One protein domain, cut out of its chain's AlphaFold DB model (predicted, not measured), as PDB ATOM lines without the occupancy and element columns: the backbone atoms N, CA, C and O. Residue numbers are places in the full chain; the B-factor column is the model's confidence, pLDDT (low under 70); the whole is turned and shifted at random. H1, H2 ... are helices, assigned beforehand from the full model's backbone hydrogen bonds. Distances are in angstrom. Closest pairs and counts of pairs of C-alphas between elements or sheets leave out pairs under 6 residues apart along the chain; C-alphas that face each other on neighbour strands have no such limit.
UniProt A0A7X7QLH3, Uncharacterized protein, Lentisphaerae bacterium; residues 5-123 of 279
ATOM      1  N   ALA A   5      28.021 -27.710  41.471       89.88
ATOM      2  CA  ALA A   5      28.830 -27.461  42.661       89.88
ATOM      3  C   ALA A   5      29.662 -28.691  43.061       89.88
ATOM      4  O   ALA A   5      30.853 -28.549  43.327       89.88
ATOM      5  N   HIS A   6      29.089 -29.901  42.996       91.44
ATOM      6  CA  HIS A   6      29.835 -31.139  43.262       91.44
ATOM      7  C   HIS A   6      30.983 -31.338  42.256       91.44
ATOM      8  O   HIS A   6      32.078 -31.751  42.633       91.44
ATOM      9  N   TRP A   7      30.775 -31.005  40.974       89.50
ATOM     10  CA  TRP A   7      31.832 -31.071  39.952       89.50
ATOM     11  C   TRP A   7      32.951 -30.049  40.185       89.50
ATOM     12  O   TRP A   7      34.127 -30.372  40.001       89.50
ATOM     13  N   ALA A   8      32.600 -28.828  40.595       88.44
ATOM     14  CA  ALA A   8      33.571 -27.791  40.934       88.44
ATOM     15  C   ALA A   8      34.396 -28.175  42.175       88.44
ATOM     16  O   ALA A   8      35.624 -28.065  42.156       88.44
ATOM     17  N   GLU A   9      33.737 -28.707  43.209       90.88
ATOM     18  CA  GLU A   9      34.388 -29.220  44.415       90.88
ATOM     19  C   GLU A   9      35.390 -30.332  44.078       90.88
ATOM     20  O   GLU A   9      36.543 -30.277  44.504       90.88
ATOM     21  N   TRP A  10      35.001 -31.289  43.235       89.38
ATOM     22  CA  TRP A  10      35.880 -32.378  42.802       89.38
ATOM     23  C   TRP A  10      37.123 -31.911  42.039       89.38
ATOM     24  O   TRP A  10      38.204 -32.503  42.168       89.38
ATOM     25  N   LYS A  11      37.011 -30.839  41.246       87.06
ATOM     26  CA  LYS A  11      38.183 -30.220  40.616       87.06
ATOM     27  C   LYS A  11      39.099 -29.575  41.657       87.06
ATOM     28  O   LYS A  11      40.310 -29.759  41.562       87.06
ATOM     29  N   ALA A  12      38.544 -28.872  42.643       87.25
ATOM     30  CA  ALA A  12      39.317 -28.210  43.694       87.25
ATOM     31  C   ALA A  12      40.023 -29.210  44.629       87.25
ATOM     32  O   ALA A  12      41.213 -29.076  44.902       87.25
ATOM     33  N   ARG A  13      39.310 -30.251  45.073       85.81
ATOM     34  CA  ARG A  13      39.790 -31.267  46.028       85.81
ATOM     35  C   ARG A  13      40.620 -32.382  45.392       85.81
ATOM     36  O   ARG A  13      41.140 -33.230  46.101       85.81
ATOM     37  N   CYS A  14      40.764 -32.378  44.068       81.75
ATOM     38  CA  CYS A  14      41.576 -33.307  43.274       81.75
ATOM     39  C   CYS A  14      41.148 -34.789  43.271       81.75
ATOM     40  O   CYS A  14      41.417 -35.446  42.269       81.75
ATOM     41  N   ALA A  15      40.404 -35.284  44.257       83.75
ATOM     42  CA  ALA A  15      39.855 -36.640  44.261       83.75
ATOM     43  C   ALA A  15      38.413 -36.669  44.788       83.75
ATOM     44  O   ALA A  15      38.043 -35.874  45.655       83.75
ATOM     45  N   ALA A  16      37.590 -37.587  44.277       86.31
ATOM     46  CA  ALA A  16      36.193 -37.723  44.696       86.31
ATOM     47  C   ALA A  16      36.093 -38.062  46.191       86.31
ATOM     48  O   ALA A  16      35.260 -37.490  46.889       86.31
ATOM     49  N   GLY A  17      37.007 -38.897  46.700       84.69
ATOM     50  CA  GLY A  17      37.096 -39.250  48.123       84.69
ATOM     51  C   GLY A  17      37.530 -38.110  49.056       84.69
ATOM     52  O   GLY A  17      37.464 -38.272  50.267       84.69
ATOM     53  N   LEU A  18      37.956 -36.960  48.517       86.88
ATOM     54  CA  LEU A  18      38.330 -35.765  49.290       86.88
ATOM     55  C   LEU A  18      37.249 -34.671  49.270       86.88
ATOM     56  O   LEU A  18      37.449 -33.592  49.829       86.88
ATOM     57  N   CYS A  19      36.123 -34.916  48.596       89.88
ATOM     58  CA  CYS A  19      34.983 -33.999  48.580       89.88
ATOM     59  C   CYS A  19      34.136 -34.148  49.852       89.88
ATOM     60  O   CYS A  19      34.318 -35.081  50.631       89.88
ATOM     61  N   SER A  20      33.178 -33.250  50.046       91.81
ATOM     62  CA  SER A  20      32.136 -33.335  51.065       91.81
ATOM     63  C   SER A  20      31.369 -34.662  50.999       91.81
ATOM     64  O   SER A  20      31.260 -35.281  49.939       91.81
ATOM     65  N   ALA A  21      30.791 -35.094  52.124       89.69
ATOM     66  CA  ALA A  21      30.017 -36.337  52.190       89.69
ATOM     67  C   ALA A  21      28.845 -36.359  51.185       89.69
ATOM     68  O   ALA A  21      28.549 -37.396  50.589       89.69
ATOM     69  N   GLU A  22      28.218 -35.205  50.940       90.81
ATOM     70  CA  GLU A  22      27.144 -35.063  49.953       90.81
ATOM     71  C   GLU A  22      27.655 -35.258  48.516       90.81
ATOM     72  O   GLU A  22      27.084 -36.039  47.742       90.81
ATOM     73  N   ALA A  23      28.769 -34.610  48.163       88.88
ATOM     74  CA  ALA A  23      29.399 -34.788  46.862       88.88
ATOM     75  C   ALA A  23      29.878 -36.235  46.672       88.88
ATOM     76  O   ALA A  23      29.612 -36.826  45.623       88.88
ATOM     77  N   GLN A  24      30.498 -36.835  47.693       88.81
ATOM     78  CA  GLN A  24      30.915 -38.240  47.694       88.81
ATOM     79  C   GLN A  24      29.737 -39.181  47.427       88.81
ATOM     80  O   GLN A  24      29.816 -40.004  46.517       88.81
ATOM     81  N   ALA A  25      28.620 -39.033  48.147       86.94
ATOM     82  CA  ALA A  25      27.422 -39.848  47.943       86.94
ATOM     83  C   ALA A  25      26.831 -39.667  46.533       86.94
ATOM     84  O   ALA A  25      26.380 -40.622  45.890       86.94
ATOM     85  N   SER A  26      26.869 -38.442  46.004       88.75
ATOM     86  CA  SER A  26      26.403 -38.162  44.649       88.75
ATOM     87  C   SER A  26      27.302 -38.783  43.576       88.75
ATOM     88  O   SER A  26      26.797 -39.342  42.597       88.75
ATOM     89  N   PHE A  27      28.621 -38.696  43.742       88.00
ATOM     90  CA  PHE A  27      29.591 -39.325  42.850       88.00
ATOM     91  C   PHE A  27      29.522 -40.838  42.932       88.00
ATOM     92  O   PHE A  27      29.545 -41.488  41.892       88.00
ATOM     93  N   ALA A  28      29.333 -41.386  44.126       85.00
ATOM     94  CA  ALA A  28      29.108 -42.799  44.345       85.00
ATOM     95  C   ALA A  28      27.935 -43.321  43.495       85.00
ATOM     96  O   ALA A  28      28.093 -44.240  42.686       85.00
ATOM     97  N   LYS A  29      26.762 -42.685  43.610       85.81
ATOM     98  CA  LYS A  29      25.574 -43.071  42.835       85.81
ATOM     99  C   LYS A  29      25.802 -42.962  41.324       85.81
ATOM    100  O   LYS A  29      25.411 -43.856  40.577       85.81
ATOM    101  N   LEU A  30      26.437 -41.879  40.869       87.62
ATOM    102  CA  LEU A  30      26.719 -41.667  39.448       87.62
ATOM    103  C   LEU A  30      27.745 -42.671  38.903       87.62
ATOM    104  O   LEU A  30      27.540 -43.225  37.829       87.62
ATOM    105  N   GLY A  31      28.834 -42.898  39.637       84.38
ATOM    106  CA  GLY A  31      29.918 -43.803  39.263       84.38
ATOM    107  C   GLY A  31      29.403 -45.219  39.055       84.38
ATOM    108  O   GLY A  31      29.636 -45.791  37.997       84.38
ATOM    109  N   ARG A  32      28.591 -45.725  39.994       79.62
ATOM    110  CA  ARG A  32      27.936 -47.034  39.878       79.62
ATOM    111  C   ARG A  32      27.114 -47.165  38.593       79.62
ATOM    112  O   ARG A  32      27.360 -48.074  37.810       79.62
ATOM    113  N   GLY A  33      26.214 -46.218  38.323       81.81
ATOM    114  CA  GLY A  33      25.380 -46.276  37.116       81.81
ATOM    115  C   GLY A  33      26.181 -46.162  35.810       81.81
ATOM    116  O   GLY A  33      25.804 -46.736  34.789       81.81
ATOM    117  N   LEU A  34      27.306 -45.438  35.817       82.50
ATOM    118  CA  LEU A  34      28.218 -45.383  34.670       82.50
ATOM    119  C   LEU A  34      28.981 -46.697  34.476       82.50
ATOM    120  O   LEU A  34      29.132 -47.128  33.333       82.50
ATOM    121  N   MET A  35      29.438 -47.316  35.566       77.25
ATOM    122  CA  MET A  35      30.092 -48.624  35.555       77.25
ATOM    123  C   MET A  35      29.151 -49.691  35.007       77.25
ATOM    124  O   MET A  35      29.502 -50.319  34.021       77.25
ATOM    125  N   GLU A  36      27.936 -49.818  35.545       76.75
ATOM    126  CA  GLU A  36      26.919 -50.779  35.081       76.75
ATOM    127  C   GLU A  36      26.596 -50.588  33.589       76.75
ATOM    128  O   GLU A  36      26.630 -51.530  32.797       76.75
ATOM    129  N   LYS A  37      26.376 -49.337  33.158       78.06
ATOM    130  CA  LYS A  37      26.096 -49.009  31.751       78.06
ATOM    131  C   LYS A  37      27.223 -49.426  30.805       78.06
ATOM    132  O   LYS A  37      26.965 -49.826  29.667       78.06
ATOM    133  N   HIS A  38      28.474 -49.252  31.222       72.81
ATOM    134  CA  HIS A  38      29.631 -49.610  30.401       72.81
ATOM    135  C   HIS A  38      30.048 -51.066  30.594       72.81
ATOM    136  O   HIS A  38      30.634 -51.629  29.677       72.81
ATOM    137  N   GLN A  39      29.665 -51.706  31.696       66.88
ATOM    138  CA  GLN A  39      29.836 -53.132  31.941       66.88
ATOM    139  C   GLN A  39      29.030 -53.958  30.946       66.88
ATOM    140  O   GLN A  39      29.530 -54.971  30.502       66.88
ATOM    141  N   THR A  40      27.852 -53.546  30.482       61.66
ATOM    142  CA  THR A  40      27.198 -54.284  29.380       61.66
ATOM    143  C   THR A  40      28.028 -54.234  28.090       61.66
ATOM    144  O   THR A  40      28.035 -55.181  27.316       61.66
ATOM    145  N   LYS A  41      28.770 -53.140  27.869       61.75
ATOM    146  CA  LYS A  41      29.577 -52.921  26.655       61.75
ATOM    147  C   LYS A  41      30.988 -53.503  26.729       61.75
ATOM    148  O   LYS A  41      31.569 -53.774  25.689       61.75
ATOM    149  N   VAL A  42      31.545 -53.632  27.931       57.47
ATOM    150  CA  VAL A  42      32.864 -54.233  28.202       57.47
ATOM    151  C   VAL A  42      32.707 -55.702  28.622       57.47
ATOM    152  O   VAL A  42      33.474 -56.559  28.216       57.47
ATOM    153  N   GLY A  43      31.664 -56.011  29.383       51.47
ATOM    154  CA  GLY A  43      31.305 -57.319  29.931       51.47
ATOM    155  C   GLY A  43      30.485 -58.225  29.010       51.47
ATOM    156  O   GLY A  43      30.265 -59.371  29.378       51.47
ATOM    157  N   ALA A  44      30.092 -57.790  27.807       54.94
ATOM    158  CA  ALA A  44      29.830 -58.751  26.724       54.94
ATOM    159  C   ALA A  44      31.097 -59.562  26.370       54.94
ATOM    160  O   ALA A  44      30.992 -60.629  25.793       54.94
ATOM    161  N   ILE A  45      32.278 -59.061  26.754       50.66
ATOM    162  CA  ILE A  45      33.589 -59.659  26.481       50.66
ATOM    163  C   ILE A  45      34.291 -60.103  27.789       50.66
ATOM    164  O   ILE A  45      35.292 -60.802  27.758       50.66
ATOM    165  N   GLY A  46      33.787 -59.699  28.963       52.44
ATOM    166  CA  GLY A  46      34.575 -59.703  30.206       52.44
ATOM    167  C   GLY A  46      33.877 -60.144  31.490       52.44
ATOM    168  O   GLY A  46      34.426 -59.904  32.564       52.44
ATOM    169  N   ARG A  47      32.667 -60.724  31.432       52.34
ATOM    170  CA  ARG A  47      31.923 -61.127  32.646       52.34
ATOM    171  C   ARG A  47      32.631 -62.196  33.484       52.34
ATOM    172  O   ARG A  47      32.454 -62.192  34.698       52.34
ATOM    173  N   ASP A  48      33.483 -63.003  32.862       57.66
ATOM    174  CA  ASP A  48      34.203 -64.092  33.529       57.66
ATOM    175  C   ASP A  48      35.625 -63.704  33.970       57.66
ATOM    176  O   ASP A  48      36.340 -64.500  34.579       57.66
ATOM    177  N   HIS A  49      36.049 -62.459  33.720       63.56
ATOM    178  CA  HIS A  49      37.373 -61.990  34.120       63.56
ATOM    179  C   HIS A  49      37.391 -61.508  35.573       63.56
ATOM    180  O   HIS A  49      36.881 -60.439  35.922       63.56
ATOM    181  N   GLU A  50      38.069 -62.285  36.413       67.25
ATOM    182  CA  GLU A  50      38.221 -62.060  37.851       67.25
ATOM    183  C   GLU A  50      38.661 -60.626  38.242       67.25
ATOM    184  O   GLU A  50      38.076 -60.076  39.181       67.25
ATOM    185  N   PRO A  51      39.602 -59.949  37.546       70.19
ATOM    186  CA  PRO A  51      39.984 -58.571  37.882       70.19
ATOM    187  C   PRO A  51      38.851 -57.552  37.688       70.19
ATOM    188  O   PRO A  51      38.663 -56.663  38.523       70.19
ATOM    189  N   LEU A  52      38.055 -57.695  36.622       68.50
ATOM    190  CA  LEU A  52      36.880 -56.854  36.378       68.50
ATOM    191  C   LEU A  52      35.770 -57.156  37.378       68.50
ATOM    192  O   LEU A  52      35.160 -56.228  37.907       68.50
ATOM    193  N   ARG A  53      35.544 -58.438  37.679       70.25
ATOM    194  CA  ARG A  53      34.563 -58.862  38.677       70.25
ATOM    195  C   ARG A  53      34.887 -58.286  40.056       70.25
ATOM    196  O   ARG A  53      34.034 -57.638  40.645       70.25
ATOM    197  N   ARG A  54      36.137 -58.381  40.524       70.94
ATOM    198  CA  ARG A  54      36.568 -57.767  41.798       70.94
ATOM    199  C   ARG A  54      36.395 -56.253  41.824       70.94
ATOM    200  O   ARG A  54      35.978 -55.712  42.846       70.94
ATOM    201  N   LEU A  55      36.709 -55.560  40.729       70.12
ATOM    202  CA  LEU A  55      36.513 -54.112  40.632       70.12
ATOM    203  C   LEU A  55      35.030 -53.736  40.823       70.12
ATOM    204  O   LEU A  55      34.725 -52.749  41.497       70.12
ATOM    205  N   LEU A  56      34.125 -54.532  40.249       64.06
ATOM    206  CA  LEU A  56      32.676 -54.322  40.269       64.06
ATOM    207  C   LEU A  56      32.015 -54.766  41.586       64.06
ATOM    208  O   LEU A  56      31.133 -54.065  42.082       64.06
ATOM    209  N   ASP A  57      32.479 -55.876  42.162       62.69
ATOM    210  CA  ASP A  57      31.937 -56.494  43.380       62.69
ATOM    211  C   ASP A  57      32.538 -55.915  44.667       62.69
ATOM    212  O   ASP A  57      31.997 -56.131  45.755       62.69
ATOM    213  N   SER A  58      33.646 -55.163  44.581       59.53
ATOM    214  CA  SER A  58      34.229 -54.511  45.756       59.53
ATOM    215  C   SER A  58      33.174 -53.646  46.445       59.53
ATOM    216  O   SER A  58      32.554 -52.789  45.826       59.53
ATOM    217  N   THR A  59      32.976 -53.828  47.750       47.66
ATOM    218  CA  THR A  59      31.984 -53.113  48.577       47.66
ATOM    219  C   THR A  59      32.243 -51.603  48.716       47.66
ATOM    220  O   THR A  59      31.447 -50.892  49.332       47.66
ATOM    221  N   ALA A  60      33.252 -51.070  48.014       51.66
ATOM    222  CA  ALA A  60      33.480 -49.648  47.753       51.66
ATOM    223  C   ALA A  60      33.270 -49.235  46.265       51.66
ATOM    224  O   ALA A  60      33.990 -48.362  45.773       51.66
ATOM    225  N   PRO A  61      32.275 -49.758  45.513       53.25
ATOM    226  CA  PRO A  61      32.283 -49.718  44.038       53.25
ATOM    227  C   PRO A  61      32.134 -48.300  43.469       53.25
ATOM    228  O   PRO A  61      32.415 -48.003  42.310       53.25
ATOM    229  N   ALA A  62      31.644 -47.400  44.309       53.25
ATOM    230  CA  ALA A  62      31.128 -46.111  43.931       53.25
ATOM    231  C   ALA A  62      32.239 -45.048  43.845       53.25
ATOM    232  O   ALA A  62      32.224 -44.213  42.942       53.25
ATOM    233  N   LEU A  63      33.224 -45.121  44.752       58.88
ATOM    234  CA  LEU A  63      34.455 -44.328  44.704       58.88
ATOM    235  C   LEU A  63      35.555 -45.044  43.914       58.88
ATOM    236  O   LEU A  63      36.365 -44.354  43.307       58.88
ATOM    237  N   SER A  64      35.534 -46.380  43.816       66.31
ATOM    238  CA  SER A  64      36.457 -47.144  42.962       66.31
ATOM    239  C   SER A  64      36.367 -46.751  41.485       66.31
ATOM    240  O   SER A  64      37.392 -46.677  40.817       66.31
ATOM    241  N   ALA A  65      35.176 -46.413  40.972       73.75
ATOM    242  CA  ALA A  65      35.017 -45.917  39.600       73.75
ATOM    243  C   ALA A  65      35.752 -44.583  39.373       73.75
ATOM    244  O   ALA A  65      36.452 -44.392  38.379       73.75
ATOM    245  N   TRP A  66      35.616 -43.651  40.318       80.69
ATOM    246  CA  TRP A  66      36.298 -42.358  40.253       80.69
ATOM    247  C   TRP A  66      37.786 -42.491  40.527       80.69
ATOM    248  O   TRP A  66      38.568 -41.854  39.835       80.69
ATOM    249  N   HIS A  67      38.171 -43.371  41.444       79.38
ATOM    250  CA  HIS A  67      39.559 -43.715  41.696       79.38
ATOM    251  C   HIS A  67      40.213 -44.328  40.454       79.38
ATOM    252  O   HIS A  67      41.316 -43.938  40.100       79.38
ATOM    253  N   LEU A  68      39.519 -45.209  39.724       77.25
ATOM    254  CA  LEU A  68      40.004 -45.751  38.456       77.25
ATOM    255  C   LEU A  68      40.230 -44.638  37.429       77.25
ATOM    256  O   LEU A  68      41.282 -44.583  36.799       77.25
ATOM    257  N   LEU A  69      39.250 -43.744  37.271       80.00
ATOM    258  CA  LEU A  69      39.358 -42.591  36.384       80.00
ATOM    259  C   LEU A  69      40.527 -41.676  36.771       80.00
ATOM    260  O   LEU A  69      41.263 -41.224  35.900       80.00
ATOM    261  N   GLU A  70      40.674 -41.387  38.061       78.94
ATOM    262  CA  GLU A  70      41.710 -40.522  38.624       78.94
ATOM    263  C   GLU A  70      43.095 -41.144  38.448       78.94
ATOM    264  O   GLU A  70      43.973 -40.498  37.887       78.94
ATOM    265  N   THR A  71      43.270 -42.411  38.819       72.62
ATOM    266  CA  THR A  71      44.520 -43.149  38.632       72.62
ATOM    267  C   THR A  71      44.864 -43.248  37.149       72.62
ATOM    268  O   THR A  71      45.974 -42.896  36.769       72.62
ATOM    269  N   PHE A  72      43.916 -43.613  36.279       69.00
ATOM    270  CA  PHE A  72      44.155 -43.702  34.835       69.00
ATOM    271  C   PHE A  72      44.529 -42.352  34.207       69.00
ATOM    272  O   PHE A  72      45.452 -42.290  33.398       69.00
ATOM    273  N   ALA A  73      43.866 -41.262  34.602       60.81
ATOM    274  CA  ALA A  73      44.170 -39.922  34.106       60.81
ATOM    275  C   ALA A  73      45.506 -39.351  34.629       60.81
ATOM    276  O   ALA A  73      45.977 -38.341  34.104       60.81
ATOM    277  N   ILE A  74      46.106 -39.985  35.645       55.22
ATOM    278  CA  ILE A  74      47.415 -39.637  36.220       55.22
ATOM    279  C   ILE A  74      48.560 -40.461  35.584       55.22
ATOM    280  O   ILE A  74      49.709 -40.024  35.628       55.22
ATOM    281  N   VAL A  75      48.287 -41.606  34.937       47.97
ATOM    282  CA  VAL A  75      49.331 -42.440  34.300       47.97
ATOM    283  C   VAL A  75      49.923 -41.730  33.059       47.97
ATOM    284  O   VAL A  75      49.179 -41.263  32.193       47.97
ATOM    285  N   PRO A  76      51.261 -41.624  32.934       44.94
ATOM    286  CA  PRO A  76      51.910 -40.560  32.176       44.94
ATOM    287  C   PRO A  76      51.953 -40.845  30.671       44.94
ATOM    288  O   PRO A  76      52.740 -41.663  30.204       44.94
ATOM    289  N   ARG A  77      51.155 -40.112  29.888       44.56
ATOM    290  CA  ARG A  77      51.471 -39.799  28.475       44.56
ATOM    291  C   ARG A  77      51.227 -38.340  28.079       44.56
ATOM    292  O   ARG A  77      51.349 -37.988  26.916       44.56
ATOM    293  N   SER A  78      50.924 -37.467  29.034       39.78
ATOM    294  CA  SER A  78      50.938 -36.016  28.824       39.78
ATOM    295  C   SER A  78      51.047 -35.318  30.175       39.78
ATOM    296  O   SER A  78      50.528 -35.816  31.172       39.78
ATOM    297  N   GLN A  79      51.738 -34.180  30.233       39.12
ATOM    298  CA  GLN A  79      51.983 -33.368  31.436       39.12
ATOM    299  C   GLN A  79      50.708 -32.681  31.977       39.12
ATOM    300  O   GLN A  79      50.728 -31.540  32.428       39.12
ATOM    301  N   SER A  80      49.553 -33.342  31.895       49.97
ATOM    302  CA  SER A  80      48.258 -32.680  31.949       49.97
ATOM    303  C   SER A  80      47.217 -33.459  32.752       49.97
ATOM    304  O   SER A  80      46.076 -33.638  32.318       49.97
ATOM    305  N   ALA A  81      47.588 -33.873  33.964       52.88
ATOM    306  CA  ALA A  81      46.757 -34.636  34.902       52.88
ATOM    307  C   ALA A  81      45.405 -33.975  35.288       52.88
ATOM    308  O   ALA A  81      44.626 -34.553  36.038       52.88
ATOM    309  N   LYS A  82      45.085 -32.768  34.783       58.81
ATOM    310  CA  LYS A  82      43.809 -32.055  35.011       58.81
ATOM    311  C   LYS A  82      42.968 -31.785  33.753       58.81
ATOM    312  O   LYS A  82      41.808 -31.399  33.902       58.81
ATOM    313  N   ILE A  83      43.469 -32.067  32.541       71.00
ATOM    314  CA  ILE A  83      42.739 -31.774  31.286       71.00
ATOM    315  C   ILE A  83      41.386 -32.484  31.228       71.00
ATOM    316  O   ILE A  83      40.408 -31.922  30.741       71.00
ATOM    317  N   TYR A  84      41.283 -33.700  31.765       75.50
ATOM    318  CA  TYR A  84      40.022 -34.440  31.728       75.50
ATOM    319  C   TYR A  84      38.926 -33.795  32.599       75.50
ATOM    320  O   TYR A  84      37.760 -33.789  32.203       75.50
ATOM    321  N   LYS A  85      39.279 -33.209  33.754       83.31
ATOM    322  CA  LYS A  85      38.322 -32.473  34.600       83.31
ATOM    323  C   LYS A  85      37.906 -31.165  33.940       83.31
ATOM    324  O   LYS A  85      36.728 -30.814  33.976       83.31
ATOM    325  N   ASP A  86      38.850 -30.486  33.292       82.25
ATOM    326  CA  ASP A  86      38.572 -29.278  32.516       82.25
ATOM    327  C   ASP A  86      37.637 -29.570  31.345       82.25
ATOM    328  O   ASP A  86      36.650 -28.863  31.164       82.25
ATOM    329  N   TYR A  87      37.866 -30.664  30.620       82.06
ATOM    330  CA  TYR A  87      36.976 -31.141  29.565       82.06
ATOM    331  C   TYR A  87      35.552 -31.426  30.078       82.06
ATOM    332  O   TYR A  87      34.570 -31.021  29.445       82.06
ATOM    333  N   ILE A  88      35.420 -32.091  31.233       84.75
ATOM    334  CA  ILE A  88      34.113 -32.389  31.837       84.75
ATOM    335  C   ILE A  88      33.375 -31.094  32.194       84.75
ATOM    336  O   ILE A  88      32.208 -30.940  31.833       84.75
ATOM    337  N   LEU A  89      34.053 -30.143  32.837       88.69
ATOM    338  CA  LEU A  89      33.450 -28.865  33.224       88.69
ATOM    339  C   LEU A  89      33.123 -27.981  32.014       88.69
ATOM    340  O   LEU A  89      32.038 -27.404  31.959       88.69
ATOM    341  N   GLN A  90      34.001 -27.918  31.010       85.06
ATOM    342  CA  GLN A  90      33.735 -27.204  29.757       85.06
ATOM    343  C   GLN A  90      32.527 -27.784  29.017       85.06
ATOM    344  O   GLN A  90      31.760 -27.041  28.411       85.06
ATOM    345  N   SER A  91      32.316 -29.099  29.087       84.06
ATOM    346  CA  SER A  91      31.130 -29.738  28.508       84.06
ATOM    347  C   SER A  91      29.835 -29.306  29.202       84.06
ATOM    348  O   SER A  91      28.810 -29.145  28.537       84.06
ATOM    349  N   GLY A  92      29.882 -29.067  30.517       85.06
ATOM    350  CA  GLY A  92      28.792 -28.426  31.252       85.06
ATOM    351  C   GLY A  92      28.524 -26.999  30.770       85.06
ATOM    352  O   GLY A  92      27.382 -26.664  30.472       85.06
ATOM    353  N   LEU A  93      29.571 -26.186  30.588       86.19
ATOM    354  CA  LEU A  93      29.442 -24.813  30.071       86.19
ATOM    355  C   LEU A  93      28.853 -24.757  28.651       86.19
ATOM    356  O   LEU A  93      28.108 -23.839  28.325       86.19
ATOM    357  N   ARG A  94      29.143 -25.760  27.811       83.50
ATOM    358  CA  ARG A  94      28.585 -25.900  26.451       83.50
ATOM    359  C   ARG A  94      27.134 -26.388  26.416       83.50
ATOM    360  O   ARG A  94      26.557 -26.456  25.336       83.50
ATOM    361  N   THR A  95      26.546 -26.722  27.566       83.88
ATOM    362  CA  THR A  95      25.151 -27.173  27.686       83.88
ATOM    363  C   THR A  95      24.404 -26.284  28.695       83.88
ATOM    364  O   THR A  95      24.072 -26.751  29.782       83.88
ATOM    365  N   PRO A  96      24.137 -24.999  28.383       77.25
ATOM    366  CA  PRO A  96      23.660 -24.022  29.371       77.25
ATOM    367  C   PRO A  96      22.293 -24.357  29.981       77.25
ATOM    368  O   PRO A  96      22.016 -23.962  31.109       77.25
ATOM    369  N   SER A  97      21.451 -25.095  29.252       87.50
ATOM    370  CA  SER A  97      20.117 -25.518  29.697       87.50
ATOM    371  C   SER A  97      20.137 -26.627  30.756       87.50
ATOM    372  O   SER A  97      19.231 -26.687  31.582       87.50
ATOM    373  N   ASP A  98      21.161 -27.489  30.765       89.06
ATOM    374  CA  ASP A  98      21.433 -28.453  31.845       89.06
ATOM    375  C   ASP A  98      22.948 -28.732  31.922       89.06
ATOM    376  O   ASP A  98      23.451 -29.736  31.390       89.06
ATOM    377  N   PRO A  99      23.709 -27.857  32.605       88.50
ATOM    378  CA  PRO A  99      25.157 -28.009  32.712       88.50
ATOM    379  C   PRO A  99      25.554 -29.304  33.430       88.50
ATOM    380  O   PRO A  99      26.584 -29.911  33.131       88.50
ATOM    381  N   ALA A 100      24.713 -29.777  34.356       88.12
ATOM    382  CA  ALA A 100      24.955 -31.015  35.074       88.12
ATOM    383  C   ALA A 100      24.825 -32.237  34.145       88.12
ATOM    384  O   ALA A 100      25.620 -33.172  34.269       88.12
ATOM    385  N   ALA A 101      23.885 -32.243  33.191       87.69
ATOM    386  CA  ALA A 101      23.823 -33.266  32.141       87.69
ATOM    387  C   ALA A 101      25.042 -33.228  31.222       87.69
ATOM    388  O   ALA A 101      25.584 -34.293  30.912       87.69
ATOM    389  N   GLY A 102      25.502 -32.034  30.836       85.12
ATOM    390  CA  GLY A 102      26.730 -31.859  30.056       85.12
ATOM    391  C   GLY A 102      27.934 -32.520  30.734       85.12
ATOM    392  O   GLY A 102      28.604 -33.365  30.131       85.12
ATOM    393  N   CYS A 103      28.138 -32.240  32.026       87.88
ATOM    394  CA  CYS A 103      29.184 -32.877  32.832       87.88
ATOM    395  C   CYS A 103      28.999 -34.400  32.934       87.88
ATOM    396  O   CYS A 103      29.952 -35.149  32.722       87.88
ATOM    397  N   ARG A 104      27.777 -34.892  33.202       89.88
ATOM    398  CA  ARG A 104      27.486 -36.341  33.280       89.88
ATOM    399  C   ARG A 104      27.810 -37.062  31.968       89.88
ATOM    400  O   ARG A 104      28.401 -38.144  31.991       89.88
ATOM    401  N   LYS A 105      27.448 -36.473  30.823       83.06
ATOM    402  CA  LYS A 105      27.720 -37.033  29.492       83.06
ATOM    403  C   LYS A 105      29.221 -37.100  29.220       83.06
ATOM    404  O   LYS A 105      29.707 -38.142  28.783       83.06
ATOM    405  N   ALA A 106      29.954 -36.031  29.523       82.75
ATOM    406  CA  ALA A 106      31.405 -36.002  29.378       82.75
ATOM    407  C   ALA A 106      32.093 -37.017  30.298       82.75
ATOM    408  O   ALA A 106      32.900 -37.816  29.830       82.75
ATOM    409  N   ALA A 107      31.709 -37.068  31.576       86.50
ATOM    410  CA  ALA A 107      32.237 -38.033  32.536       86.50
ATOM    411  C   ALA A 107      32.004 -39.483  32.087       86.50
ATOM    412  O   ALA A 107      32.903 -40.309  32.196       86.50
ATOM    413  N   SER A 108      30.842 -39.784  31.497       85.31
ATOM    414  CA  SER A 108      30.556 -41.102  30.918       85.31
ATOM    415  C   SER A 108      31.555 -41.501  29.825       85.31
ATOM    416  O   SER A 108      31.950 -42.665  29.759       85.31
ATOM    417  N   ILE A 109      31.987 -40.557  28.981       81.19
ATOM    418  CA  ILE A 109      32.954 -40.807  27.899       81.19
ATOM    419  C   ILE A 109      34.347 -41.095  28.466       81.19
ATOM    420  O   ILE A 109      34.993 -42.055  28.038       81.19
ATOM    421  N   VAL A 110      34.803 -40.287  29.428       81.38
ATOM    422  CA  VAL A 110      36.136 -40.462  30.023       81.38
ATOM    423  C   VAL A 110      36.180 -41.747  30.859       81.38
ATOM    424  O   VAL A 110      37.103 -42.538  30.698       81.38
ATOM    425  N   MET A 111      35.129 -42.032  31.640       81.38
ATOM    426  CA  MET A 111      34.999 -43.271  32.419       81.38
ATOM    427  C   MET A 111      35.058 -44.520  31.535       81.38
ATOM    428  O   MET A 111      35.771 -45.469  31.841       81.38
ATOM    429  N   ARG A 112      34.368 -44.508  30.386       79.38
ATOM    430  CA  ARG A 112      34.444 -45.602  29.405       79.38
ATOM    431  C   ARG A 112      35.872 -45.848  28.923       79.38
ATOM    432  O   ARG A 112      36.247 -46.987  28.678       79.38
ATOM    433  N   SER A 113      36.639 -44.779  28.736       77.25
ATOM    434  CA  SER A 113      38.017 -44.868  28.250       77.25
ATOM    435  C   SER A 113      38.941 -45.439  29.327       77.25
ATOM    436  O   SER A 113      39.722 -46.336  29.028       77.25
ATOM    437  N   ALA A 114      38.774 -45.005  30.582       78.62
ATOM    438  CA  ALA A 114      39.486 -45.570  31.729       78.62
ATOM    439  C   ALA A 114      39.186 -47.066  31.919       78.62
ATOM    440  O   ALA A 114      40.102 -47.858  32.110       78.62
ATOM    441  N   LEU A 115      37.919 -47.469  31.775       76.88
ATOM    442  CA  LEU A 115      37.519 -48.877  31.855       76.88
ATOM    443  C   LEU A 115      38.116 -49.737  30.744       76.88
ATOM    444  O   LEU A 115      38.530 -50.862  31.002       76.88
ATOM    445  N   ARG A 116      38.170 -49.218  29.513       75.50
ATOM    446  CA  ARG A 116      38.789 -49.928  28.386       75.50
ATOM    447  C   ARG A 116      40.277 -50.132  28.592       75.50
ATOM    448  O   ARG A 116      40.766 -51.217  28.313       75.50
ATOM    449  N   GLU A 117      40.986 -49.115  29.073       74.56
ATOM    450  CA  GLU A 117      42.405 -49.289  29.369       74.56
ATOM    451  C   GLU A 117      42.612 -50.288  30.507       74.56
ATOM    452  O   GLU A 117      43.466 -51.161  30.390       74.56
ATOM    453  N   PHE A 118      41.849 -50.165  31.596       76.69
ATOM    454  CA  PHE A 118      41.927 -51.107  32.708       76.69
ATOM    455  C   PHE A 118      41.750 -52.542  32.217       76.69
ATOM    456  O   PHE A 118      42.607 -53.381  32.465       76.69
ATOM    457  N   ALA A 119      40.697 -52.788  31.435       72.75
ATOM    458  CA  ALA A 119      40.452 -54.083  30.819       72.75
ATOM    459  C   ALA A 119      41.627 -54.522  29.931       72.75
ATOM    460  O   ALA A 119      42.097 -55.637  30.062       72.75
ATOM    461  N   ARG A 120      42.180 -53.636  29.095       72.25
ATOM    462  CA  ARG A 120      43.335 -53.955  28.238       72.25
ATOM    463  C   ARG A 120      44.586 -54.367  29.029       72.25
ATOM    464  O   ARG A 120      45.389 -55.139  28.519       72.25
ATOM    465  N   ARG A 121      44.809 -53.796  30.218       72.69
ATOM    466  CA  ARG A 121      46.003 -54.060  31.043       72.69
ATOM    467  C   ARG A 121      45.834 -55.265  31.956       72.69
ATOM    468  O   ARG A 121      46.722 -56.102  32.023       72.69
ATOM    469  N   GLU A 122      44.708 -55.315  32.653       73.88
ATOM    470  CA  GLU A 122      44.439 -56.296  33.707       73.88
ATOM    471  C   GLU A 122      43.684 -57.521  33.177       73.88
ATOM    472  O   GLU A 122      43.530 -58.514  33.882       73.88
ATOM    473  N   CYS A 123      43.180 -57.464  31.944       69.31
ATOM    474  CA  CYS A 123      42.505 -58.565  31.264       69.31
ATOM    475  C   CYS A 123      43.074 -58.693  29.835       69.31
ATOM    476  O   CYS A 123      42.407 -58.330  28.868       69.31
TER     477      CYS A 123
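Overview. This is residues 5 to 123 of the 279 residues of an uncharacterized protein of Lentisphaerae bacterium (UniProt A0A7X7QLH3). Helices H2 and H6 cross, with H4 across both; H1 and H5 lie at one end, H3 at the other; residues 75 to 80 stick out. The printed part is all helix: 119 residues with H1 to H6 in order, no named strand. It is compact, radius of gyration of the C-alphas 14.1 A, spans 41 by 31 by 26 A.

Along the chain. H1, residues 5 to 13, begins at C-alpha 5 (28.830, -27.461, 42.661). H2 spans 21 to 42, 30.1 A; H3 50 to 57; H4 61 to 74; H5 83 to 93; H6 99 to 122, 34.2 A, ending at C-alpha 122 (44.439, -56.296, 33.707).

Arrangement. H4 touches H2 with residues 61 to 66 alone, about perpendicular at 80 degrees; C-alphas 28 and 62 are closest, 3.9 A. H5 and H6 form a hairpin. Every O i to N i+4 pair is within hydrogen-bond range except in H2, 17 of 18, and H4, 9 of 10.

Size, cuts and confidence. The printed part has no cut; 34 residues, among them 39 to 50, have pLDDT under 70.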